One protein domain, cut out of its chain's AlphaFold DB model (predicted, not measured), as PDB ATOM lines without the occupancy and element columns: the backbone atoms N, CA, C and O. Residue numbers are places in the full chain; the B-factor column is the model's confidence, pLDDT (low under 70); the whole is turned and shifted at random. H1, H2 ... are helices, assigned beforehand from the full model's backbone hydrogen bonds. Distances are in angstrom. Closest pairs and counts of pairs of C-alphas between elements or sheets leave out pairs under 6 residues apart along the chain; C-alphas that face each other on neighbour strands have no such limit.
ATOM      1  N   ALA A 314     -25.125-119.717  24.514       50.78
ATOM      2  CA  ALA A 314     -26.497-119.244  24.344       50.78
ATOM      3  C   ALA A 314     -27.422-119.700  25.485       50.78
ATOM      4  O   ALA A 314     -28.141-118.880  26.052       50.78
ATOM      5  N   TYR A 315     -27.336-120.959  25.928       58.28
ATOM      6  CA  TYR A 315     -28.115-121.434  27.075       58.28
ATOM      7  C   TYR A 315     -27.722-120.749  28.389       58.28
ATOM      8  O   TYR A 315     -28.576-120.408  29.209       58.28
ATOM      9  N   ARG A 316     -26.427-120.483  28.597       60.34
ATOM     10  CA  ARG A 316     -25.968-119.712  29.764       60.34
ATOM     11  C   ARG A 316     -26.473-118.272  29.721       60.34
ATOM     12  O   ARG A 316     -26.891-117.757  30.758       60.34
ATOM     13  N   ALA A 317     -26.470-117.646  28.543       60.59
ATOM     14  CA  ALA A 317     -27.049-116.322  28.335       60.59
ATOM     15  C   ALA A 317     -28.565-116.329  28.597       60.59
ATOM     16  O   ALA A 317     -29.057-115.474  29.333       60.59
ATOM     17  N   ARG A 318     -29.282-117.357  28.123       64.12
ATOM     18  CA  ARG A 318     -30.707-117.587  28.400       64.12
ATOM     19  C   ARG A 318     -30.983-117.710  29.897       64.12
ATOM     20  O   ARG A 318     -31.856-117.020  30.417       64.12
ATOM     21  N   LEU A 319     -30.235-118.543  30.621       68.75
ATOM     22  CA  LEU A 319     -30.386-118.670  32.074       68.75
ATOM     23  C   LEU A 319     -30.085-117.353  32.799       68.75
ATOM     24  O   LEU A 319     -30.781-117.016  33.756       68.75
ATOM     25  N   ALA A 320     -29.087-116.592  32.344       72.62
ATOM     26  CA  ALA A 320     -28.772-115.281  32.900       72.62
ATOM     27  C   ALA A 320     -29.899-114.262  32.655       72.62
ATOM     28  O   ALA A 320     -30.236-113.504  33.565       72.62
ATOM     29  N   GLN A 321     -30.522-114.276  31.475       71.25
ATOM     30  CA  GLN A 321     -31.657-113.415  31.141       71.25
ATOM     31  C   GLN A 321     -32.900-113.776  31.960       71.25
ATOM     32  O   GLN A 321     -33.486-112.896  32.584       71.25
ATOM     33  N   ILE A 322     -33.248-115.063  32.049       70.94
ATOM     34  CA  ILE A 322     -34.349-115.549  32.897       70.94
ATOM     35  C   ILE A 322     -34.110-115.143  34.355       70.94
ATOM     36  O   ILE A 322     -35.009-114.637  35.025       70.94
ATOM     37  N   LYS A 323     -32.879-115.313  34.848       77.88
ATOM     38  CA  LYS A 323     -32.492-114.894  36.197       77.88
ATOM     39  C   LYS A 323     -32.659-113.384  36.392       77.88
ATOM     40  O   LYS A 323     -33.199-112.969  37.410       77.88
ATOM     41  N   ARG A 324     -32.237-112.567  35.420       76.75
ATOM     42  CA  ARG A 324     -32.382-111.104  35.459       76.75
ATOM     43  C   ARG A 324     -33.849-110.681  35.494       76.75
ATOM     44  O   ARG A 324     -34.208-109.849  36.317       76.75
ATOM     45  N   MET A 325     -34.692-111.271  34.649       75.44
ATOM     46  CA  MET A 325     -36.134-110.998  34.617       75.44
ATOM     47  C   MET A 325     -36.797-111.329  35.954       75.44
ATOM     48  O   MET A 325     -37.530-110.517  36.510       75.44
ATOM     49  N   ARG A 326     -36.470-112.492  36.523       78.19
ATOM     50  CA  ARG A 326     -36.961-112.912  37.842       78.19
ATOM     51  C   ARG A 326     -36.500-111.993  38.969       78.19
ATOM     52  O   ARG A 326     -37.268-111.761  39.901       78.19
ATOM     53  N   GLU A 327     -35.273-111.485  38.890       81.12
ATOM     54  CA  GLU A 327     -34.742-110.509  39.845       81.12
ATOM     55  C   GLU A 327     -35.504-109.181  39.757       81.12
ATOM     56  O   GLU A 327     -35.902-108.644  40.783       81.12
ATOM     57  N   LEU A 328     -35.788-108.691  38.546       80.06
ATOM     58  CA  LEU A 328     -36.600-107.485  38.344       80.06
ATOM     59  C   LEU A 328     -38.033-107.667  38.857       80.06
ATOM     60  O   LEU A 328     -38.548-106.797  39.555       80.06
ATOM     61  N   ALA A 329     -38.658-108.814  38.575       82.19
ATOM     62  CA  ALA A 329     -39.977-109.147  39.105       82.19
ATOM     63  C   ALA A 329     -39.971-109.229  40.641       82.19
ATOM     64  O   ALA A 329     -40.922-108.790  41.285       82.19
ATOM     65  N   ARG A 330     -38.892-109.758  41.241       84.75
ATOM     66  CA  ARG A 330     -38.704-109.782  42.699       84.75
ATOM     67  C   ARG A 330     -38.656-108.364  43.254       84.75
ATOM     68  O   ARG A 330     -39.468-108.050  44.112       84.75
ATOM     69  N   LEU A 331     -37.760-107.525  42.733       82.75
ATOM     70  CA  LEU A 331     -37.604-106.134  43.169       82.75
ATOM     71  C   LEU A 331     -38.920-105.362  43.057       82.75
ATOM     72  O   LEU A 331     -39.324-104.714  44.010       82.75
ATOM     73  N   ARG A 332     -39.652-105.523  41.951       83.69
ATOM     74  CA  ARG A 332     -40.959-104.885  41.765       83.69
ATOM     75  C   ARG A 332     -41.981-105.295  42.826       83.69
ATOM     76  O   ARG A 332     -42.678-104.439  43.359       83.69
ATOM     77  N   VAL A 333     -42.089-106.589  43.135       84.38
ATOM     78  CA  VAL A 333     -43.027-107.067  44.167       84.38
ATOM     79  C   VAL A 333     -42.599-106.632  45.563       84.38
ATOM     80  O   VAL A 333     -43.457-106.375  46.403       84.38
ATOM     81  N   GLU A 334     -41.296-106.527  45.817       82.69
ATOM     82  CA  GLU A 334     -40.783-105.971  47.068       82.69
ATOM     83  C   GLU A 334     -41.069-104.470  47.177       82.69
ATOM     84  O   GLU A 334     -41.526-104.038  48.227       82.69
ATOM     85  N   ASP A 335     -40.924-103.695  46.101       82.88
ATOM     86  CA  ASP A 335     -41.258-102.263  46.068       82.88
ATOM     87  C   ASP A 335     -42.764-102.010  46.248       82.88
ATOM     88  O   ASP A 335     -43.178-101.081  46.947       82.88
ATOM     89  N   GLU A 336     -43.606-102.836  45.619       82.75
ATOM     90  CA  GLU A 336     -45.060-102.805  45.803       82.75
ATOM     91  C   GLU A 336     -45.438-103.233  47.229       82.75
ATOM     92  O   GLU A 336     -46.292-102.608  47.859       82.75
ATOM     93  N   GLY A 337     -44.773-104.266  47.754       79.19
ATOM     94  CA  GLY A 337     -44.965-104.791  49.101       79.19
ATOM     95  C   GLY A 337     -44.507-103.832  50.195       79.19
ATOM     96  O   GLY A 337     -45.205-103.705  51.190       79.19
ATOM     97  N   ALA A 338     -43.416-103.091  49.994       74.88
ATOM     98  CA  ALA A 338     -42.879-102.118  50.948       74.88
ATOM     99  C   ALA A 338     -43.882-101.013  51.320       74.88
ATOM    100  O   ALA A 338     -43.762-100.384  52.370       74.88
ATOM    101  N   ARG A 339     -44.898-100.785  50.479       76.50
ATOM    102  CA  ARG A 339     -45.999 -99.846  50.749       76.50
ATOM    103  C   ARG A 339     -47.085-100.443  51.653       76.50
ATOM    104  O   ARG A 339     -47.824 -99.694  52.291       76.50
ATOM    105  N   ASP A 340     -47.171-101.768  51.732       77.94
ATOM    106  CA  ASP A 340     -48.128-102.504  52.552       77.94
ATOM    107  C   ASP A 340     -47.508-102.842  53.915       77.94
ATOM    108  O   ASP A 340     -46.484-103.495  53.999       77.94
ATOM    109  N   ARG A 341     -48.169-102.531  55.037       64.56
ATOM    110  CA  ARG A 341     -47.679-102.902  56.391       64.56
ATOM    111  C   ARG A 341     -47.668-104.413  56.696       64.56
ATOM    112  O   ARG A 341     -47.375-104.807  57.817       64.56
ATOM    113  N   ARG A 342     -48.094-105.263  55.759       70.06
ATOM    114  CA  ARG A 342     -48.297-106.712  55.957       70.06
ATOM    115  C   ARG A 342     -47.734-107.508  54.783       70.06
ATOM    116  O   ARG A 342     -48.450-108.277  54.138       70.06
ATOM    117  N   TRP A 343     -46.463-107.279  54.492       73.69
ATOM    118  CA  TRP A 343     -45.743-107.931  53.408       73.69
ATOM    119  C   TRP A 343     -44.542-108.711  53.943       73.69
ATOM    120  O   TRP A 343     -44.201-108.642  55.120       73.69
ATOM    121  N   VAL A 344     -43.943-109.521  53.077       76.94
ATOM    122  CA  VAL A 344     -42.815-110.398  53.400       76.94
ATOM    123  C   VAL A 344     -41.806-110.294  52.267       76.94
ATOM    124  O   VAL A 344     -42.210-110.355  51.102       76.94
ATOM    125  N   THR A 345     -40.516-110.180  52.603       74.62
ATOM    126  CA  THR A 345     -39.441-110.190  51.599       74.62
ATOM    127  C   THR A 345     -39.396-111.529  50.878       74.62
ATOM    128  O   THR A 345     -39.560-112.599  51.477       74.62
ATOM    129  N   LEU A 346     -39.180-111.486  49.567       75.69
ATOM    130  CA  LEU A 346     -39.102-112.705  48.785       75.69
ATOM    131  C   LEU A 346     -37.700-113.305  48.939       75.69
ATOM    132  O   LEU A 346     -36.697-112.612  48.739       75.69
ATOM    133  N   PRO A 347     -37.579-114.604  49.265       69.25
ATOM    134  CA  PRO A 347     -36.276-115.239  49.368       69.25
ATOM    135  C   PRO A 347     -35.509-115.124  48.047       69.25
ATOM    136  O   PRO A 347     -36.038-115.438  46.982       69.25
ATOM    137  N   ARG A 348     -34.214-114.791  48.104       69.38
ATOM    138  CA  ARG A 348     -33.354-114.729  46.903       69.38
ATOM    139  C   ARG A 348     -33.322-116.042  46.109       69.38
ATOM    140  O   ARG A 348     -33.126-116.031  44.897       69.38
ATOM    141  N   ASN A 349     -33.548-117.180  46.768       70.56
ATOM    142  CA  ASN A 349     -33.588-118.493  46.116       70.56
ATOM    143  C   ASN A 349     -34.806-118.689  45.201       70.56
ATOM    144  O   ASN A 349     -34.735-119.541  44.317       70.56
ATOM    145  N   VAL A 350     -35.864-117.880  45.345       70.19
ATOM    146  CA  VAL A 350     -37.035-117.888  44.449       70.19
ATOM    147  C   VAL A 350     -36.623-117.550  43.008       70.19
ATOM    148  O   VAL A 350     -37.127-118.137  42.057       70.19
ATOM    149  N   VAL A 351     -35.603-116.706  42.838       71.19
ATOM    150  CA  VAL A 351     -35.034-116.346  41.527       71.19
ATOM    151  C   VAL A 351     -34.316-117.539  40.876       71.19
ATOM    152  O   VAL A 351     -34.443-117.777  39.670       71.19
ATOM    153  N   ASN A 352     -33.588-118.321  41.682       66.94
ATOM    154  CA  ASN A 352     -32.744-119.426  41.218       66.94
ATOM    155  C   ASN A 352     -33.453-120.798  41.212       66.94
ATOM    156  O   ASN A 352     -32.893-121.744  40.668       66.94
ATOM    157  N   GLY A 353     -34.656-120.920  41.786       58.69
ATOM    158  CA  GLY A 353     -35.427-122.171  41.829       58.69
ATOM    159  C   GLY A 353     -34.894-123.225  42.811       58.69
ATOM    160  O   GLY A 353     -35.006-124.416  42.541       58.69
ATOM    161  N   GLY A 354     -34.275-122.807  43.921       56.62
ATOM    162  CA  GLY A 354     -33.741-123.714  44.950       56.62
ATOM    163  C   GLY A 354     -34.616-123.800  46.210       56.62
ATOM    164  O   GLY A 354     -35.443-122.911  46.432       56.62
ATOM    165  N   PRO A 355     -34.408-124.814  47.078       50.03
ATOM    166  CA  PRO A 355     -35.075-124.878  48.377       50.03
ATOM    167  C   PRO A 355     -34.776-123.606  49.181       50.03
ATOM    168  O   PRO A 355     -33.657-123.075  49.154       50.03
ATOM    169  N   PHE A 356     -35.779-123.085  49.885       56.78
ATOM    170  CA  PHE A 356     -35.628-121.883  50.698       56.78
ATOM    171  C   PHE A 356     -36.159-122.097  52.111       56.78
ATOM    172  O   PHE A 356     -37.125-122.825  52.328       56.78
ATOM    173  N   VAL A 357     -35.517-121.426  53.068       57.47
ATOM    174  CA  VAL A 357     -35.937-121.382  54.469       57.47
ATOM    175  C   VAL A 357     -36.474-119.987  54.739       57.47
ATOM    176  O   VAL A 357     -35.733-119.005  54.688       57.47
ATOM    177  N   TRP A 358     -37.777-119.894  54.984       62.66
ATOM    178  CA  TRP A 358     -38.404-118.644  55.385       62.66
ATOM    179  C   TRP A 358     -38.218-118.422  56.887       62.66
ATOM    180  O   TRP A 358     -38.553-119.295  57.682       62.66
ATOM    181  N   ARG A 359     -37.686-117.255  57.276       65.69
ATOM    182  CA  ARG A 359     -37.374-116.941  58.683       65.69
ATOM    183  C   ARG A 359     -38.577-116.448  59.498       65.69
ATOM    184  O   ARG A 359     -38.426-116.240  60.691       65.69
ATOM    185  N   MET A 360     -39.747-116.257  58.874       69.69
ATOM    186  CA  MET A 360     -40.970-115.731  59.515       69.69
ATOM    187  C   MET A 360     -40.799-114.361  60.200       69.69
ATOM    188  O   MET A 360     -41.574-114.017  61.087       69.69
ATOM    189  N   LEU A 361     -39.797-113.581  59.789       71.50
ATOM    190  CA  LEU A 361     -39.504-112.258  60.336       71.50
ATOM    191  C   LEU A 361     -40.172-111.162  59.504       71.50
ATOM    192  O   LEU A 361     -40.386-111.325  58.300       71.50
ATOM    193  N   VAL A 638     -44.550-113.853  61.247       74.06
ATOM    194  CA  VAL A 638     -45.439-113.381  60.183       74.06
ATOM    195  C   VAL A 638     -46.289-114.566  59.690       74.06
ATOM    196  O   VAL A 638     -45.751-115.655  59.479       74.06
ATOM    197  N   PRO A 639     -47.613-114.411  59.496       77.81
ATOM    198  CA  PRO A 639     -48.457-115.492  58.995       77.81
ATOM    199  C   PRO A 639     -48.029-116.004  57.611       77.81
ATOM    200  O   PRO A 639     -47.786-115.219  56.692       77.81
ATOM    201  N   THR A 640     -48.036-117.330  57.413       74.25
ATOM    202  CA  THR A 640     -47.683-117.996  56.132       74.25
ATOM    203  C   THR A 640     -48.505-117.515  54.934       74.25
ATOM    204  O   THR A 640     -48.069-117.630  53.788       74.25
ATOM    205  N   GLN A 641     -49.692-116.959  55.183       77.81
ATOM    206  CA  GLN A 641     -50.576-116.403  54.162       77.81
ATOM    207  C   GLN A 641     -49.942-115.208  53.434       77.81
ATOM    208  O   GLN A 641     -50.086-115.102  52.217       77.81
ATOM    209  N   HIS A 642     -49.183-114.363  54.141       79.06
ATOM    210  CA  HIS A 642     -48.505-113.218  53.530       79.06
ATOM    211  C   HIS A 642     -47.410-113.677  52.570       79.06
ATOM    212  O   HIS A 642     -47.369-113.210  51.434       79.06
ATOM    213  N   LEU A 643     -46.613-114.677  52.964       76.88
ATOM    214  CA  LEU A 643     -45.625-115.289  52.075       76.88
ATOM    215  C   LEU A 643     -46.285-115.870  50.816       76.88
ATOM    216  O   LEU A 643     -45.824-115.606  49.709       76.88
ATOM    217  N   ARG A 644     -47.381-116.628  50.969       76.88
ATOM    218  CA  ARG A 644     -48.126-117.178  49.822       76.88
ATOM    219  C   ARG A 644     -48.602-116.069  48.887       76.88
ATOM    220  O   ARG A 644     -48.431-116.189  47.681       76.88
ATOM    221  N   SER A 645     -49.125-114.974  49.442       81.19
ATOM    222  CA  SER A 645     -49.573-113.826  48.652       81.19
ATOM    223  C   SER A 645     -48.427-113.144  47.895       81.19
ATOM    224  O   SER A 645     -48.581-112.871  46.706       81.19
ATOM    225  N   SER A 646     -47.258-112.946  48.520       79.31
ATOM    226  CA  SER A 646     -46.075-112.378  47.861       79.31
ATOM    227  C   SER A 646     -45.552-113.288  46.748       79.31
ATOM    228  O   SER A 646     -45.210-112.803  45.674       79.31
ATOM    229  N   ILE A 647     -45.528-114.609  46.967       79.56
ATOM    230  CA  ILE A 647     -45.114-115.584  45.946       79.56
ATOM    231  C   ILE A 647     -46.085-115.566  44.761       79.56
ATOM    232  O   ILE A 647     -45.642-115.564  43.616       79.56
ATOM    233  N   SER A 648     -47.397-115.502  45.009       79.31
ATOM    234  CA  SER A 648     -48.396-115.386  43.941       79.31
ATOM    235  C   SER A 648     -48.262-114.074  43.163       79.31
ATOM    236  O   SER A 648     -48.302-114.104  41.934       79.31
ATOM    237  N   LYS A 649     -48.038-112.941  43.846       84.19
ATOM    238  CA  LYS A 649     -47.759-111.644  43.200       84.19
ATOM    239  C   LYS A 649     -46.496-111.712  42.337       84.19
ATOM    240  O   LYS A 649     -46.510-111.239  41.208       84.19
ATOM    241  N   TRP A 650     -45.433-112.352  42.822       82.69
ATOM    242  CA  TRP A 650     -44.188-112.538  42.071       82.69
ATOM    243  C   TRP A 650     -44.340-113.457  40.863       82.69
ATOM    244  O   TRP A 650     -43.844-113.128  39.787       82.69
ATOM    245  N   ALA A 651     -45.057-114.570  41.009       76.56
ATOM    246  CA  ALA A 651     -45.366-115.459  39.895       76.56
ATOM    247  C   ALA A 651     -46.177-114.725  38.819       76.56
ATOM    248  O   ALA A 651     -45.876-114.841  37.632       76.56
ATOM    249  N   HIS A 652     -47.147-113.905  39.235       78.88
ATOM    250  CA  HIS A 652     -47.904-113.065  38.318       78.88
ATOM    251  C   HIS A 652     -47.021-112.000  37.653       78.88
ATOM    252  O   HIS A 652     -47.103-111.839  36.439       78.88
ATOM    253  N   ALA A 653     -46.143-111.332  38.407       80.62
ATOM    254  CA  ALA A 653     -45.202-110.351  37.874       80.62
ATOM    255  C   ALA A 653     -44.272-110.979  36.823       80.62
ATOM    256  O   ALA A 653     -44.104-110.409  35.746       80.62
ATOM    257  N   CYS A 654     -43.750-112.184  37.078       74.75
ATOM    258  CA  CYS A 654     -42.971-112.943  36.096       74.75
ATOM    259  C   CYS A 654     -43.784-113.202  34.819       74.75
ATOM    260  O   CYS A 654     -43.321-112.849  33.741       74.75
ATOM    261  N   ALA A 655     -45.017-113.704  34.945       72.81
ATOM    262  CA  ALA A 655     -45.897-113.968  33.800       72.81
ATOM    263  C   ALA A 655     -46.288-112.693  33.023       72.81
ATOM    264  O   ALA A 655     -46.449-112.723  31.810       72.81
ATOM    265  N   THR A 656     -46.422-111.542  33.693       71.62
ATOM    266  CA  THR A 656     -46.707-110.263  33.012       71.62
ATOM    267  C   THR A 656     -45.489-109.682  32.313       71.62
ATOM    268  O   THR A 656     -45.630-109.050  31.273       71.62
ATOM    269  N   MET A 657     -44.291-109.900  32.861       67.56
ATOM    270  CA  MET A 657     -43.051-109.506  32.197       67.56
ATOM    271  C   MET A 657     -42.728-110.425  31.008       67.56
ATOM    272  O   MET A 657     -42.006-110.001  30.114       67.56
ATOM    273  N   GLU A 658     -43.293-111.637  30.969       54.16
ATOM    274  CA  GLU A 658     -43.284-112.541  29.806       54.16
ATOM    275  C   GLU A 658     -44.240-112.084  28.681       54.16
ATOM    276  O   GLU A 658     -44.056-112.495  27.541       54.16
TER     277      GLU A 658
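This is residues 314 to 361 and 638 to 658 of the 930 residues of an uncharacterized protein of Thermothielavioides terrestris (strain ATCC 38088 / NRRL 8126) (UniProt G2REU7). Two long helices, H1 and H3, cross as a lopsided X, their closest approach lying nearer the last residue of each than the first. From the last residue of H1 a long link folds back, so that the short helix H2 packs on H1 at residues 323 to 330. The printed part has 69 residues with three named helices, in the order H1, H2, H3, and no named strand; the class is all helix. It is compact, with a radius of gyration of the C-alphas of 12.5 A, and elongated, spanning 41 by 24 by 14 A.

H1, residues 314 to 337, touches H2, residues 349 to 352, with its residues 323 to 330 alone; the closest C-alphas, those of Arg 326 and Val 351, are 5.4 A apart. H1 also touches H3, residues 640 to 657, and the closest C-alphas, those of Ala 329 and Ala 653, are 5.5 A apart. H1 and H3 run opposite ways at a steep tilt of 53 degrees. H2 and H3 are apart. In H1 and H3 every O i to N i+4 pair is within hydrogen-bond range; H2 is too short for such a pair.

H1 begins at C-alpha 314, (-26.497, -119.244, 24.344), and is 34.1 A long from first to last C-alpha. H2 measures 5.1 A from C-alpha 349 to C-alpha 352. H3 is 25.8 A long and ends at C-alpha 657, (-43.051, -109.506, 32.197).

The two C-alphas farthest apart, those of Ala 314 and Arg 341, are 41.7 A apart. The link from H1 to H2 is long, with 11 residues. The link from H2 to H3 runs across the cut: residues 362 to 637 are not printed, and C-alphas 361 and 638 are 6.0 A apart. The mean pLDDT of the printed part is 72.8; it is under 70 at 20 residues, among them 314 to 319 and 352 to 360.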